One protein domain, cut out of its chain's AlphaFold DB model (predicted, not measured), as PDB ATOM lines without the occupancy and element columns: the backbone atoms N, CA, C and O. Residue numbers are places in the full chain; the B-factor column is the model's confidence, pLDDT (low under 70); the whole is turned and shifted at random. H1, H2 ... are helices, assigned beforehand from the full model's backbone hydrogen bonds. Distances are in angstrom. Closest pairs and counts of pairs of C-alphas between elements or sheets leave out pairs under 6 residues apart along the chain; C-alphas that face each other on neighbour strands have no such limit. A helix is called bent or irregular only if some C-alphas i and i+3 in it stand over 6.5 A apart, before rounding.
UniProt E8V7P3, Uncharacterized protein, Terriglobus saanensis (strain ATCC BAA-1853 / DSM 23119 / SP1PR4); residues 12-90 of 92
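What this domain is: This is residues 12 to 90 of the 92 residues of an uncharacterized protein of Terriglobus saanensis (strain ATCC BAA-1853 / DSM 23119 / SP1PR4) (UniProt E8V7P3). A small helical head sits at one end of a long extended arm, and H4 makes the far end of that arm. The head, residues 12 to 58, is made of H1, the short H2, the loop of residues 25 to 36 that folds back between them, and most of the long helix H3, whose last residues lead out of the head; residues 59 to 90 stick out from it. The printed part has 79 residues with four named helices, in the order H1, H2, H3, H4, and no named strand; the class is all helix. The whole is extended, with a radius of gyration of the C-alphas of 23.1 A, and spans 72 by 20 by 19 A, a rod in outline whose length is made by the free arm.

How they stand to each other: The longest helix is H3, residues 44 to 63. H2, residues 37 to 42, touches H3 only at the corner by their tight link, with residues 46 to 47 of H3 alone. The closest C-alphas there are those of Leu 40 and Ala 47, 4.7 A apart, and the two helices run opposite ways at a steep tilt of 54 degrees. H1, residues 12 to 24, is close to H3 but not clearly touching; the closest C-alphas, of Leu 15 and Cys 46, are 7.7 A apart. H1 and H3 run the same way at a shallow tilt of 20 degrees. H1 is also close to H2 but not clearly touching, with the C-alphas of Phe 14 and Ile 39 closest at 7.9 A. H4, residues 74 to 88, is apart from H1, H2 and H3. In H2, H3 and H4 every O i to N i+4 pair is within hydrogen-bond range; in H1 7 of 9 are.

Where its parts are: H3 is 28.8 A long and begins at C-alpha 44, at (-69.812, 42.829, 23.134). H2 is 8.6 A long. H1 is 19.2 A long and begins at C-alpha 12, at (-69.536, 30.529, 28.724); it is irregular, with C-alphas 16 and 19 7.2 A apart. H4 is 21.3 A long and ends at C-alpha 88, at (-8.513, 28.851, 34.867).

The domain as a whole: The C-alphas farthest apart are those of Glu 42 and Lys 90, 72.2 A. Without the stretch that stands free, the body has 47 residues and spans 25 by 18 by 18 A. The link from H1 to H2, 12 residues, is long; that from H3 to H4, 10 residues, is short. The printed part has no cut. The mean pLDDT of the printed part is 86.2; it is under 70 at residues 26 to 27, 65 to 71 and 89 to 90.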
ATOM      1  N   GLU A  12     -70.357  31.448  27.927       96.44
ATOM      2  CA  GLU A  12     -69.536  30.529  28.724       96.44
ATOM      3  C   GLU A  12     -68.931  29.410  27.864       96.44
ATOM      4  O   GLU A  12     -67.730  29.153  27.933       96.44
ATOM      5  N   GLU A  13     -69.732  28.787  26.995       95.75
ATOM      6  CA  GLU A  13     -69.246  27.765  26.061       95.75
ATOM      7  C   GLU A  13     -68.192  28.322  25.100       95.75
ATOM      8  O   GLU A  13     -67.188  27.655  24.842       95.75
ATOM      9  N   PHE A  14     -68.390  29.546  24.604       95.56
ATOM     10  CA  PHE A  14     -67.422  30.225  23.747       95.56
ATOM     11  C   PHE A  14     -66.102  30.496  24.481       95.56
ATOM     12  O   PHE A  14     -65.033  30.148  23.979       95.56
ATOM     13  N   LEU A  15     -66.168  31.063  25.690       94.06
ATOM     14  CA  LEU A  15     -64.993  31.386  26.503       94.06
ATOM     15  C   LEU A  15     -64.189  30.134  26.882       94.06
ATOM     16  O   LEU A  15     -62.962  30.157  26.824       94.06
ATOM     17  N   ASN A  16     -64.865  29.027  27.193       95.56
ATOM     18  CA  ASN A  16     -64.212  27.753  27.504       95.56
ATOM     19  C   ASN A  16     -63.473  27.151  26.297       95.56
ATOM     20  O   ASN A  16     -62.475  26.454  26.471       95.56
ATOM     21  N   GLN A  17     -63.938  27.414  25.072       93.88
ATOM     22  CA  GLN A  17     -63.278  26.958  23.843       93.88
ATOM     23  C   GLN A  17     -62.165  27.902  23.379       93.88
ATOM     24  O   GLN A  17     -61.299  27.493  22.604       93.88
ATOM     25  N   LEU A  18     -62.158  29.148  23.856       91.62
ATOM     26  CA  LEU A  18     -61.278  30.210  23.381       91.62
ATOM     27  C   LEU A  18     -59.779  29.840  23.382       91.62
ATOM     28  O   LEU A  18     -59.132  30.084  22.362       91.62
ATOM     29  N   PRO A  19     -59.212  29.189  24.424       90.94
ATOM     30  CA  PRO A  19     -57.801  28.788  24.412       90.94
ATOM     31  C   PRO A  19     -57.451  27.835  23.261       90.94
ATOM     32  O   PRO A  19     -56.422  27.987  22.601       90.94
ATOM     33  N   GLU A  20     -58.330  26.873  22.978       91.19
ATOM     34  CA  GLU A  20     -58.157  25.917  21.882       91.19
ATOM     35  C   GLU A  20     -58.308  26.587  20.514       91.19
ATOM     36  O   GLU A  20     -57.596  26.231  19.575       91.19
ATOM     37  N   LEU A  21     -59.211  27.568  20.393       90.88
ATOM     38  CA  LEU A  21     -59.396  28.330  19.157       90.88
ATOM     39  C   LEU A  21     -58.138  29.123  18.794       90.88
ATOM     40  O   LEU A  21     -57.711  29.071  17.644       90.88
ATOM     41  N   PHE A  22     -57.507  29.783  19.769       88.94
ATOM     42  CA  PHE A  22     -56.244  30.498  19.557       88.94
ATOM     43  C   PHE A  22     -55.045  29.562  19.355       88.94
ATOM     44  O   PHE A  22     -54.139  29.890  18.599       88.94
ATOM     45  N   SER A  23     -55.042  28.380  19.977       85.69
ATOM     46  CA  SER A  23     -53.965  27.393  19.782       85.69
ATOM     47  C   SER A  23     -54.010  26.745  18.393       85.69
ATOM     48  O   SER A  23     -52.976  26.374  17.841       85.69
ATOM     49  N   LYS A  24     -55.210  26.589  17.820       82.50
ATOM     50  CA  LYS A  24     -55.424  25.999  16.488       82.50
ATOM     51  C   LYS A  24     -55.415  27.029  15.366       82.50
ATOM     52  O   LYS A  24     -55.241  26.642  14.207       82.50
ATOM     53  N   SER A  25     -55.627  28.311  15.664       71.38
ATOM     54  CA  SER A  25     -55.629  29.337  14.629       71.38
ATOM     55  C   SER A  25     -54.205  29.534  14.107       71.38
ATOM     56  O   SER A  25     -53.340  30.152  14.716       71.38
ATOM     57  N   SER A  26     -53.939  28.984  12.923       64.44
ATOM     58  CA  SER A  26     -52.676  29.181  12.200       64.44
ATOM     59  C   SER A  26     -52.639  30.576  11.551       64.44
ATOM     60  O   SER A  26     -52.422  30.703  10.350       64.44
ATOM     61  N   GLY A  27     -52.941  31.623  12.326       65.88
ATOM     62  CA  GLY A  27     -52.997  33.017  11.873       65.88
ATOM     63  C   GLY A  27     -54.370  33.523  11.411       65.88
ATOM     64  O   GLY A  27     -54.489  34.693  11.064       65.88
ATOM     65  N   SER A  28     -55.418  32.694  11.419       81.44
ATOM     66  CA  SER A  28     -56.786  33.161  11.142       81.44
ATOM     67  C   SER A  28     -57.384  33.882  12.352       81.44
ATOM     68  O   SER A  28     -57.316  33.379  13.475       81.44
ATOM     69  N   ARG A  29     -57.994  35.049  12.124       91.06
ATOM     70  CA  ARG A  29     -58.651  35.839  13.171       91.06
ATOM     71  C   ARG A  29     -60.002  35.223  13.525       91.06
ATOM     72  O   ARG A  29     -60.818  34.961  12.646       91.06
ATOM     73  N   ILE A  30     -60.251  35.009  14.813       92.81
ATOM     74  CA  ILE A  30     -61.535  34.495  15.310       92.81
ATOM     75  C   ILE A  30     -62.633  35.539  15.080       92.81
ATOM     76  O   ILE A  30     -63.773  35.181  14.793       92.81
ATOM     77  N   SER A  31     -62.280  36.826  15.144       93.56
ATOM     78  CA  SER A  31     -63.174  37.950  14.851       93.56
ATOM     79  C   SER A  31     -63.696  37.980  13.408       93.56
ATOM     80  O   SER A  31     -64.741  38.577  13.155       93.56
ATOM     81  N   GLU A  32     -63.010  37.318  12.474       92.94
ATOM     82  CA  GLU A  32     -63.385  37.249  11.055       92.94
ATOM     83  C   GLU A  32     -64.113  35.946  10.694       92.94
ATOM     84  O   GLU A  32     -64.600  35.790   9.573       92.94
ATOM     85  N   ASP A  33     -64.208  34.999  11.628       91.81
ATOM     86  CA  ASP A  33     -64.819  33.706  11.367       91.81
ATOM     87  C   ASP A  33     -66.356  33.806  11.439       91.81
ATOM     88  O   ASP A  33     -66.923  34.090  12.505       91.81
ATOM     89  N   PRO A  34     -67.071  33.523  10.332       91.88
ATOM     90  CA  PRO A  34     -68.527  33.632  10.279       91.88
ATOM     91  C   PRO A  34     -69.233  32.705  11.275       91.88
ATOM     92  O   PRO A  34     -70.380  32.960  11.637       91.88
ATOM     93  N   ARG A  35     -68.557  31.658  11.767       92.38
ATOM     94  CA  ARG A  35     -69.104  30.744  12.774       92.38
ATOM     95  C   ARG A  35     -69.343  31.413  14.118       92.38
ATOM     96  O   ARG A  35     -70.284  31.038  14.813       92.38
ATOM     97  N   TYR A  36     -68.540  32.415  14.468       93.44
ATOM     98  CA  TYR A  36     -68.645  33.131  15.742       93.44
ATOM     99  C   TYR A  36     -69.313  34.507  15.597       93.44
ATOM    100  O   TYR A  36     -69.567  35.173  16.599       93.44
ATOM    101  N   ALA A  37     -69.681  34.922  14.379       93.69
ATOM    102  CA  ALA A  37     -70.274  36.235  14.113       93.69
ATOM    103  C   ALA A  37     -71.484  36.551  15.010       93.69
ATOM    104  O   ALA A  37     -71.621  37.677  15.494       93.69
ATOM    105  N   ARG A  38     -72.336  35.557  15.291       94.62
ATOM    106  CA  ARG A  38     -73.484  35.730  16.185       94.62
ATOM    107  C   ARG A  38     -73.077  36.014  17.627       94.62
ATOM    108  O   ARG A  38     -73.545  37.002  18.182       94.62
ATOM    109  N   ILE A  39     -72.228  35.176  18.231       95.06
ATOM    110  CA  ILE A  39     -71.857  35.332  19.647       95.06
ATOM    111  C   ILE A  39     -71.115  36.651  19.874       95.06
ATOM    112  O   ILE A  39     -71.394  37.334  20.855       95.06
ATOM    113  N   LEU A  40     -70.256  37.057  18.934       95.50
ATOM    114  CA  LEU A  40     -69.518  38.320  19.011       95.50
ATOM    115  C   LEU A  40     -70.437  39.538  18.830       95.50
ATOM    116  O   LEU A  40     -70.248  40.557  19.488       95.50
ATOM    117  N   ARG A  41     -71.470  39.429  17.986       95.00
ATOM    118  CA  ARG A  41     -72.487  40.478  17.816       95.00
ATOM    119  C   ARG A  41     -73.416  40.594  19.027       95.00
ATOM    120  O   ARG A  41     -73.769  41.704  19.412       95.00
ATOM    121  N   GLU A  42     -73.833  39.468  19.600       95.19
ATOM    122  CA  GLU A  42     -74.766  39.420  20.736       95.19
ATOM    123  C   GLU A  42     -74.079  39.692  22.084       95.19
ATOM    124  O   GLU A  42     -74.739  40.141  23.019       95.19
ATOM    125  N   ASN A  43     -72.764  39.467  22.190       96.06
ATOM    126  CA  ASN A  43     -71.989  39.649  23.418       96.06
ATOM    127  C   ASN A  43     -70.765  40.545  23.173       96.06
ATOM    128  O   ASN A  43     -69.672  40.031  22.910       96.06
ATOM    129  N   PRO A  44     -70.905  41.875  23.333       94.31
ATOM    130  CA  PRO A  44     -69.812  42.829  23.134       94.31
ATOM    131  C   PRO A  44     -68.551  42.505  23.943       94.31
ATOM    132  O   PRO A  44     -67.451  42.603  23.418       94.31
ATOM    133  N   THR A  45     -68.697  42.014  25.177       95.06
ATOM    134  CA  THR A  45     -67.560  41.600  26.018       95.06
ATOM    135  C   THR A  45     -66.756  40.450  25.404       95.06
ATOM    136  O   THR A  45     -65.533  40.429  25.510       95.06
ATOM    137  N   CYS A  46     -67.414  39.495  24.732       95.81
ATOM    138  CA  CYS A  46     -66.710  38.420  24.024       95.81
ATOM    139  C   CYS A  46     -65.956  38.970  22.805       95.81
ATOM    140  O   CYS A  46     -64.837  38.542  22.540       95.81
ATOM    141  N   ALA A  47     -66.545  39.934  22.089       96.31
ATOM    142  CA  ALA A  47     -65.895  40.593  20.958       96.31
ATOM    143  C   ALA A  47     -64.671  41.418  21.375       96.31
ATOM    144  O   ALA A  47     -63.629  41.330  20.728       96.31
ATOM    145  N   GLU A  48     -64.780  42.180  22.464       97.19
ATOM    146  CA  GLU A  48     -63.666  42.937  23.047       97.19
ATOM    147  C   GLU A  48     -62.530  42.000  23.464       97.19
ATOM    148  O   GLU A  48     -61.397  42.189  23.029       97.19
ATOM    149  N   LEU A  49     -62.844  40.924  24.191       96.25
ATOM    150  CA  LEU A  49     -61.842  39.945  24.608       96.25
ATOM    151  C   LEU A  49     -61.132  39.289  23.414       96.25
ATOM    152  O   LEU A  49     -59.910  39.170  23.420       96.25
ATOM    153  N   VAL A  50     -61.872  38.870  22.383       96.00
ATOM    154  CA  VAL A  50     -61.279  38.284  21.167       96.00
ATOM    155  C   VAL A  50     -60.338  39.276  20.492       96.00
ATOM    156  O   VAL A  50     -59.226  38.904  20.121       96.00
ATOM    157  N   ARG A  51     -60.750  40.540  20.364       95.81
ATOM    158  CA  ARG A  51     -59.920  41.592  19.772       95.81
ATOM    159  C   ARG A  51     -58.638  41.820  20.574       95.81
ATOM    160  O   ARG A  51     -57.574  41.939  19.969       95.81
ATOM    161  N   ASP A  52     -58.734  41.866  21.898       96.12
ATOM    162  CA  ASP A  52     -57.582  42.056  22.780       96.12
ATOM    163  C   ASP A  52     -56.603  40.882  22.677       96.12
ATOM    164  O   ASP A  52     -55.400  41.089  22.525       96.12
ATOM    165  N   LEU A  53     -57.105  39.645  22.682       94.19
ATOM    166  CA  LEU A  53     -56.275  38.448  22.535       94.19
ATOM    167  C   LEU A  53     -55.607  38.366  21.156       94.19
ATOM    168  O   LEU A  53     -54.428  38.028  21.070       94.19
ATOM    169  N   GLU A  54     -56.312  38.723  20.080       93.69
ATOM    170  CA  GLU A  54     -55.716  38.821  18.741       93.69
ATOM    171  C   GLU A  54     -54.640  39.906  18.669       93.69
ATOM    172  O   GLU A  54     -53.603  39.706  18.037       93.69
ATOM    173  N   TYR A  55     -54.866  41.051  19.318       92.94
ATOM    174  CA  TYR A  55     -53.871  42.115  19.403       92.94
ATOM    175  C   TYR A  55     -52.629  41.652  20.171       92.94
ATOM    176  O   TYR A  55     -51.512  41.836  19.691       92.94
ATOM    177  N   ILE A  56     -52.805  40.995  21.321       91.31
ATOM    178  CA  ILE A  56     -51.696  40.423  22.096       91.31
ATOM    179  C   ILE A  56     -50.921  39.404  21.258       91.31
ATOM    180  O   ILE A  56     -49.696  39.463  21.235       91.31
ATOM    181  N   ALA A  57     -51.603  38.501  20.547       88.69
ATOM    182  CA  ALA A  57     -50.954  37.508  19.693       88.69
ATOM    183  C   ALA A  57     -50.128  38.157  18.567       88.69
ATOM    184  O   ALA A  57     -49.024  37.703  18.268       88.69
ATOM    185  N   GLU A  58     -50.633  39.242  17.977       87.88
ATOM    186  CA  GLU A  58     -49.915  40.027  16.972       87.88
ATOM    187  C   GLU A  58     -48.647  40.667  17.550       87.88
ATOM    188  O   GLU A  58     -47.559  40.506  17.001       87.88
ATOM    189  N   GLN A  59     -48.769  41.341  18.697       89.25
ATOM    190  CA  GLN A  59     -47.637  41.986  19.365       89.25
ATOM    191  C   GLN A  59     -46.602  40.971  19.868       89.25
ATOM    192  O   GLN A  59     -45.401  41.203  19.762       89.25
ATOM    193  N   ALA A  60     -47.046  39.821  20.378       86.69
ATOM    194  CA  ALA A  60     -46.160  38.747  20.807       86.69
ATOM    195  C   ALA A  60     -45.336  38.190  19.640       86.69
ATOM    196  O   ALA A  60     -44.176  37.842  19.835       86.69
ATOM    197  N   ARG A  61     -45.889  38.154  18.420       81.81
ATOM    198  CA  ARG A  61     -45.139  37.717  17.237       81.81
ATOM    199  C   ARG A  61     -43.951  38.634  16.947       81.81
ATOM    200  O   ARG A  61     -42.875  38.121  16.684       81.81
ATOM    201  N   MET A  62     -44.124  39.948  17.103       80.06
ATOM    202  CA  MET A  62     -43.035  40.927  16.958       80.06
ATOM    203  C   MET A  62     -41.923  40.723  17.999       80.06
ATOM    204  O   MET A  62     -40.756  40.947  17.708       80.06
ATOM    205  N   LEU A  63     -42.261  40.266  19.213       79.06
ATOM    206  CA  LEU A  63     -41.263  39.939  20.242       79.06
ATOM    207  C   LEU A  63     -40.472  38.661  19.923       79.06
ATOM    208  O   LEU A  63     -39.350  38.503  20.401       79.06
ATOM    209  N   LEU A  64     -41.072  37.754  19.152       70.88
ATOM    210  CA  LEU A  64     -40.506  36.461  18.766       70.88
ATOM    211  C   LEU A  64     -39.773  36.507  17.417       70.88
ATOM    212  O   LEU A  64     -39.219  35.487  17.003       70.88
ATOM    213  N   GLU A  65     -39.763  37.648  16.720       63.53
ATOM    214  CA  GLU A  65     -38.950  37.800  15.516       63.53
ATOM    215  C   GLU A  65     -37.451  37.663  15.868       63.53
ATOM    216  O   GLU A  65     -36.991  38.173  16.897       63.53
ATOM    217  N   PRO A  66     -36.662  36.954  15.034       56.69
ATOM    218  CA  PRO A  66     -35.296  36.513  15.342       56.69
ATOM    219  C   PRO A  66     -34.270  37.646  15.451       56.69
ATOM    220  O   PRO A  66     -33.090  37.386  15.662       56.69
ATOM    221  N   GLU A  67     -34.681  38.909  15.371       52.88
ATOM    222  CA  GLU A  67     -33.811  40.043  15.689       52.88
ATOM    223  C   GLU A  67     -33.357  40.068  17.161       52.88
ATOM    224  O   GLU A  67     -32.414  40.783  17.491       52.88
ATOM    225  N   ASN A  68     -33.931  39.212  18.017       54.06
ATOM    226  CA  ASN A  68     -33.426  38.934  19.366       54.06
ATOM    227  C   ASN A  68     -32.597  37.635  19.488       54.06
ATOM    228  O   ASN A  68     -31.971  37.420  20.525       54.06
ATOM    229  N   GLU A  69     -32.512  36.805  18.442       56.78
ATOM    230  CA  GLU A  69     -31.518  35.725  18.311       56.78
ATOM    231  C   GLU A  69     -30.288  36.243  17.552       56.78
ATOM    232  O   GLU A  69     -29.831  35.676  16.558       56.78
ATOM    233  N   ILE A  70     -29.728  37.365  18.009       62.19
ATOM    234  CA  ILE A  70     -28.379  37.751  17.599       62.19
ATOM    235  C   ILE A  70     -27.452  36.756  18.291       62.19
ATOM    236  O   ILE A  70     -27.100  36.950  19.456       62.19
ATOM    237  N   ASP A  71     -27.076  35.677  17.598       67.62
ATOM    238  CA  ASP A  71     -25.892  34.915  17.994       67.62
ATOM    239  C   ASP A  71     -24.767  35.944  18.184       67.62
ATOM    240  O   ASP A  71     -24.507  36.737  17.264       67.62
ATOM    241  N   PRO A  72     -24.180  36.054  19.389       76.88
ATOM    242  CA  PRO A  72     -23.187  37.074  19.634       76.88
ATOM    243  C   PRO A  72     -22.065  36.990  18.604       76.88
ATOM    244  O   PRO A  72     -21.742  35.917  18.096       76.88
ATOM    245  N   SER A  73     -21.451  38.133  18.283       82.94
ATOM    246  CA  SER A  73     -20.423  38.138  17.243       82.94
ATOM    247  C   SER A  73     -19.309  37.124  17.570       82.94
ATOM    248  O   SER A  73     -18.953  36.954  18.744       82.94
ATOM    249  N   PRO A  74     -18.693  36.480  16.559       86.19
ATOM    250  CA  PRO A  74     -17.588  35.539  16.778       86.19
ATOM    251  C   PRO A  74     -16.436  36.130  17.612       86.19
ATOM    252  O   PRO A  74     -15.739  35.425  18.346       86.19
ATOM    253  N   GLU A  75     -16.254  37.449  17.537       90.25
ATOM    254  CA  GLU A  75     -15.284  38.204  18.329       90.25
ATOM    255  C   GLU A  75     -15.634  38.234  19.823       90.25
ATOM    256  O   GLU A  75     -14.733  38.151  20.663       90.25
ATOM    257  N   LEU A  76     -16.920  38.344  20.180       88.62
ATOM    258  CA  LEU A  76     -17.359  38.279  21.573       88.62
ATOM    259  C   LEU A  76     -17.148  36.873  22.137       88.62
ATOM    260  O   LEU A  76     -16.594  36.737  23.226       88.62
ATOM    261  N   TRP A  77     -17.499  35.838  21.371       91.81
ATOM    262  CA  TRP A  77     -17.241  34.451  21.759       91.81
ATOM    263  C   TRP A  77     -15.751  34.179  21.978       91.81
ATOM    264  O   TRP A  77     -15.370  33.611  23.001       91.81
ATOM    265  N   SER A  78     -14.898  34.694  21.089       90.56
ATOM    266  CA  SER A  78     -13.441  34.604  21.236       90.56
ATOM    267  C   SER A  78     -12.944  35.294  22.515       90.56
ATOM    268  O   SER A  78     -12.098  34.759  23.230       90.56
ATOM    269  N   LYS A  79     -13.490  36.470  22.858       92.56
ATOM    270  CA  LYS A  79     -13.153  37.180  24.107       92.56
ATOM    271  C   LYS A  79     -13.600  36.417  25.355       92.56
ATOM    272  O   LYS A  79     -12.852  36.384  26.335       92.56
ATOM    273  N   ILE A  80     -14.788  35.810  25.323       90.88
ATOM    274  CA  ILE A  80     -15.318  34.996  26.424       90.88
ATOM    275  C   ILE A  80     -14.423  33.772  26.635       90.88
ATOM    276  O   ILE A  80     -13.976  33.541  27.756       90.88
ATOM    277  N   GLN A  81     -14.090  33.040  25.567       91.44
ATOM    278  CA  GLN A  81     -13.217  31.868  25.648       91.44
ATOM    279  C   GLN A  81     -11.844  32.219  26.238       91.44
ATOM    280  O   GLN A  81     -11.416  31.594  27.208       91.44
ATOM    281  N   ASN A  82     -11.198  33.272  25.730       90.44
ATOM    282  CA  ASN A  82      -9.894  33.714  26.232       90.44
ATOM    283  C   ASN A  82      -9.938  34.111  27.715       90.44
ATOM    284  O   ASN A  82      -9.006  33.824  28.471       90.44
ATOM    285  N   SER A  83     -11.020  34.764  28.151       89.94
ATOM    286  CA  SER A  83     -11.196  35.144  29.560       89.94
ATOM    287  C   SER A  83     -11.318  33.912  30.460       89.94
ATOM    288  O   SER A  83     -10.654  33.841  31.490       89.94
ATOM    289  N   LEU A  84     -12.093  32.905  30.041       90.62
ATOM    290  CA  LEU A  84     -12.268  31.655  30.788       90.62
ATOM    291  C   LEU A  84     -10.972  30.836  30.893       90.62
ATOM    292  O   LEU A  84     -10.696  30.250  31.941       90.62
ATOM    293  N   GLU A  85     -10.165  30.795  29.832       88.88
ATOM    294  CA  GLU A  85      -8.847  30.140  29.842       88.88
ATOM    295  C   GLU A  85      -7.854  30.870  30.760       88.88
ATOM    296  O   GLU A  85      -7.109  30.243  31.520       88.88
ATOM    297  N   THR A  86      -7.886  32.205  30.745       82.56
ATOM    298  CA  THR A  86      -7.039  33.042  31.602       82.56
ATOM    299  C   THR A  86      -7.394  32.879  33.080       82.56
ATOM    300  O   THR A  86      -6.494  32.789  33.911       82.56
ATOM    301  N   ASP A  87      -8.681  32.818  33.423       78.31
ATOM    302  CA  ASP A  87      -9.118  32.656  34.812       78.31
ATOM    303  C   ASP A  87      -8.871  31.241  35.345       78.31
ATOM    304  O   ASP A  87      -8.471  31.098  36.499       78.31
ATOM    305  N   LYS A  88      -8.988  30.200  34.506       76.12
ATOM    306  CA  LYS A  88      -8.513  28.851  34.867       76.12
ATOM    307  C   LYS A  88      -7.028  28.843  35.221       76.12
ATOM    308  O   LYS A  88      -6.646  28.235  36.209       76.12
ATOM    309  N   SER A  89      -6.216  29.564  34.454       69.88
ATOM    310  CA  SER A  89      -4.760  29.624  34.645       69.88
ATOM    311  C   SER A  89      -4.321  30.423  35.884       69.88
ATOM    312  O   SER A  89      -3.135  30.454  36.191       69.88
ATOM    313  N   LYS A  90      -5.246  31.109  36.572       63.88
ATOM    314  CA  LYS A  90      -4.992  31.872  37.811       63.88
ATOM    315  C   LYS A  90      -5.418  31.133  39.084       63.88
ATOM    316  O   LYS A  90      -5.261  31.682  40.173       63.88
TER     317      LYS A  90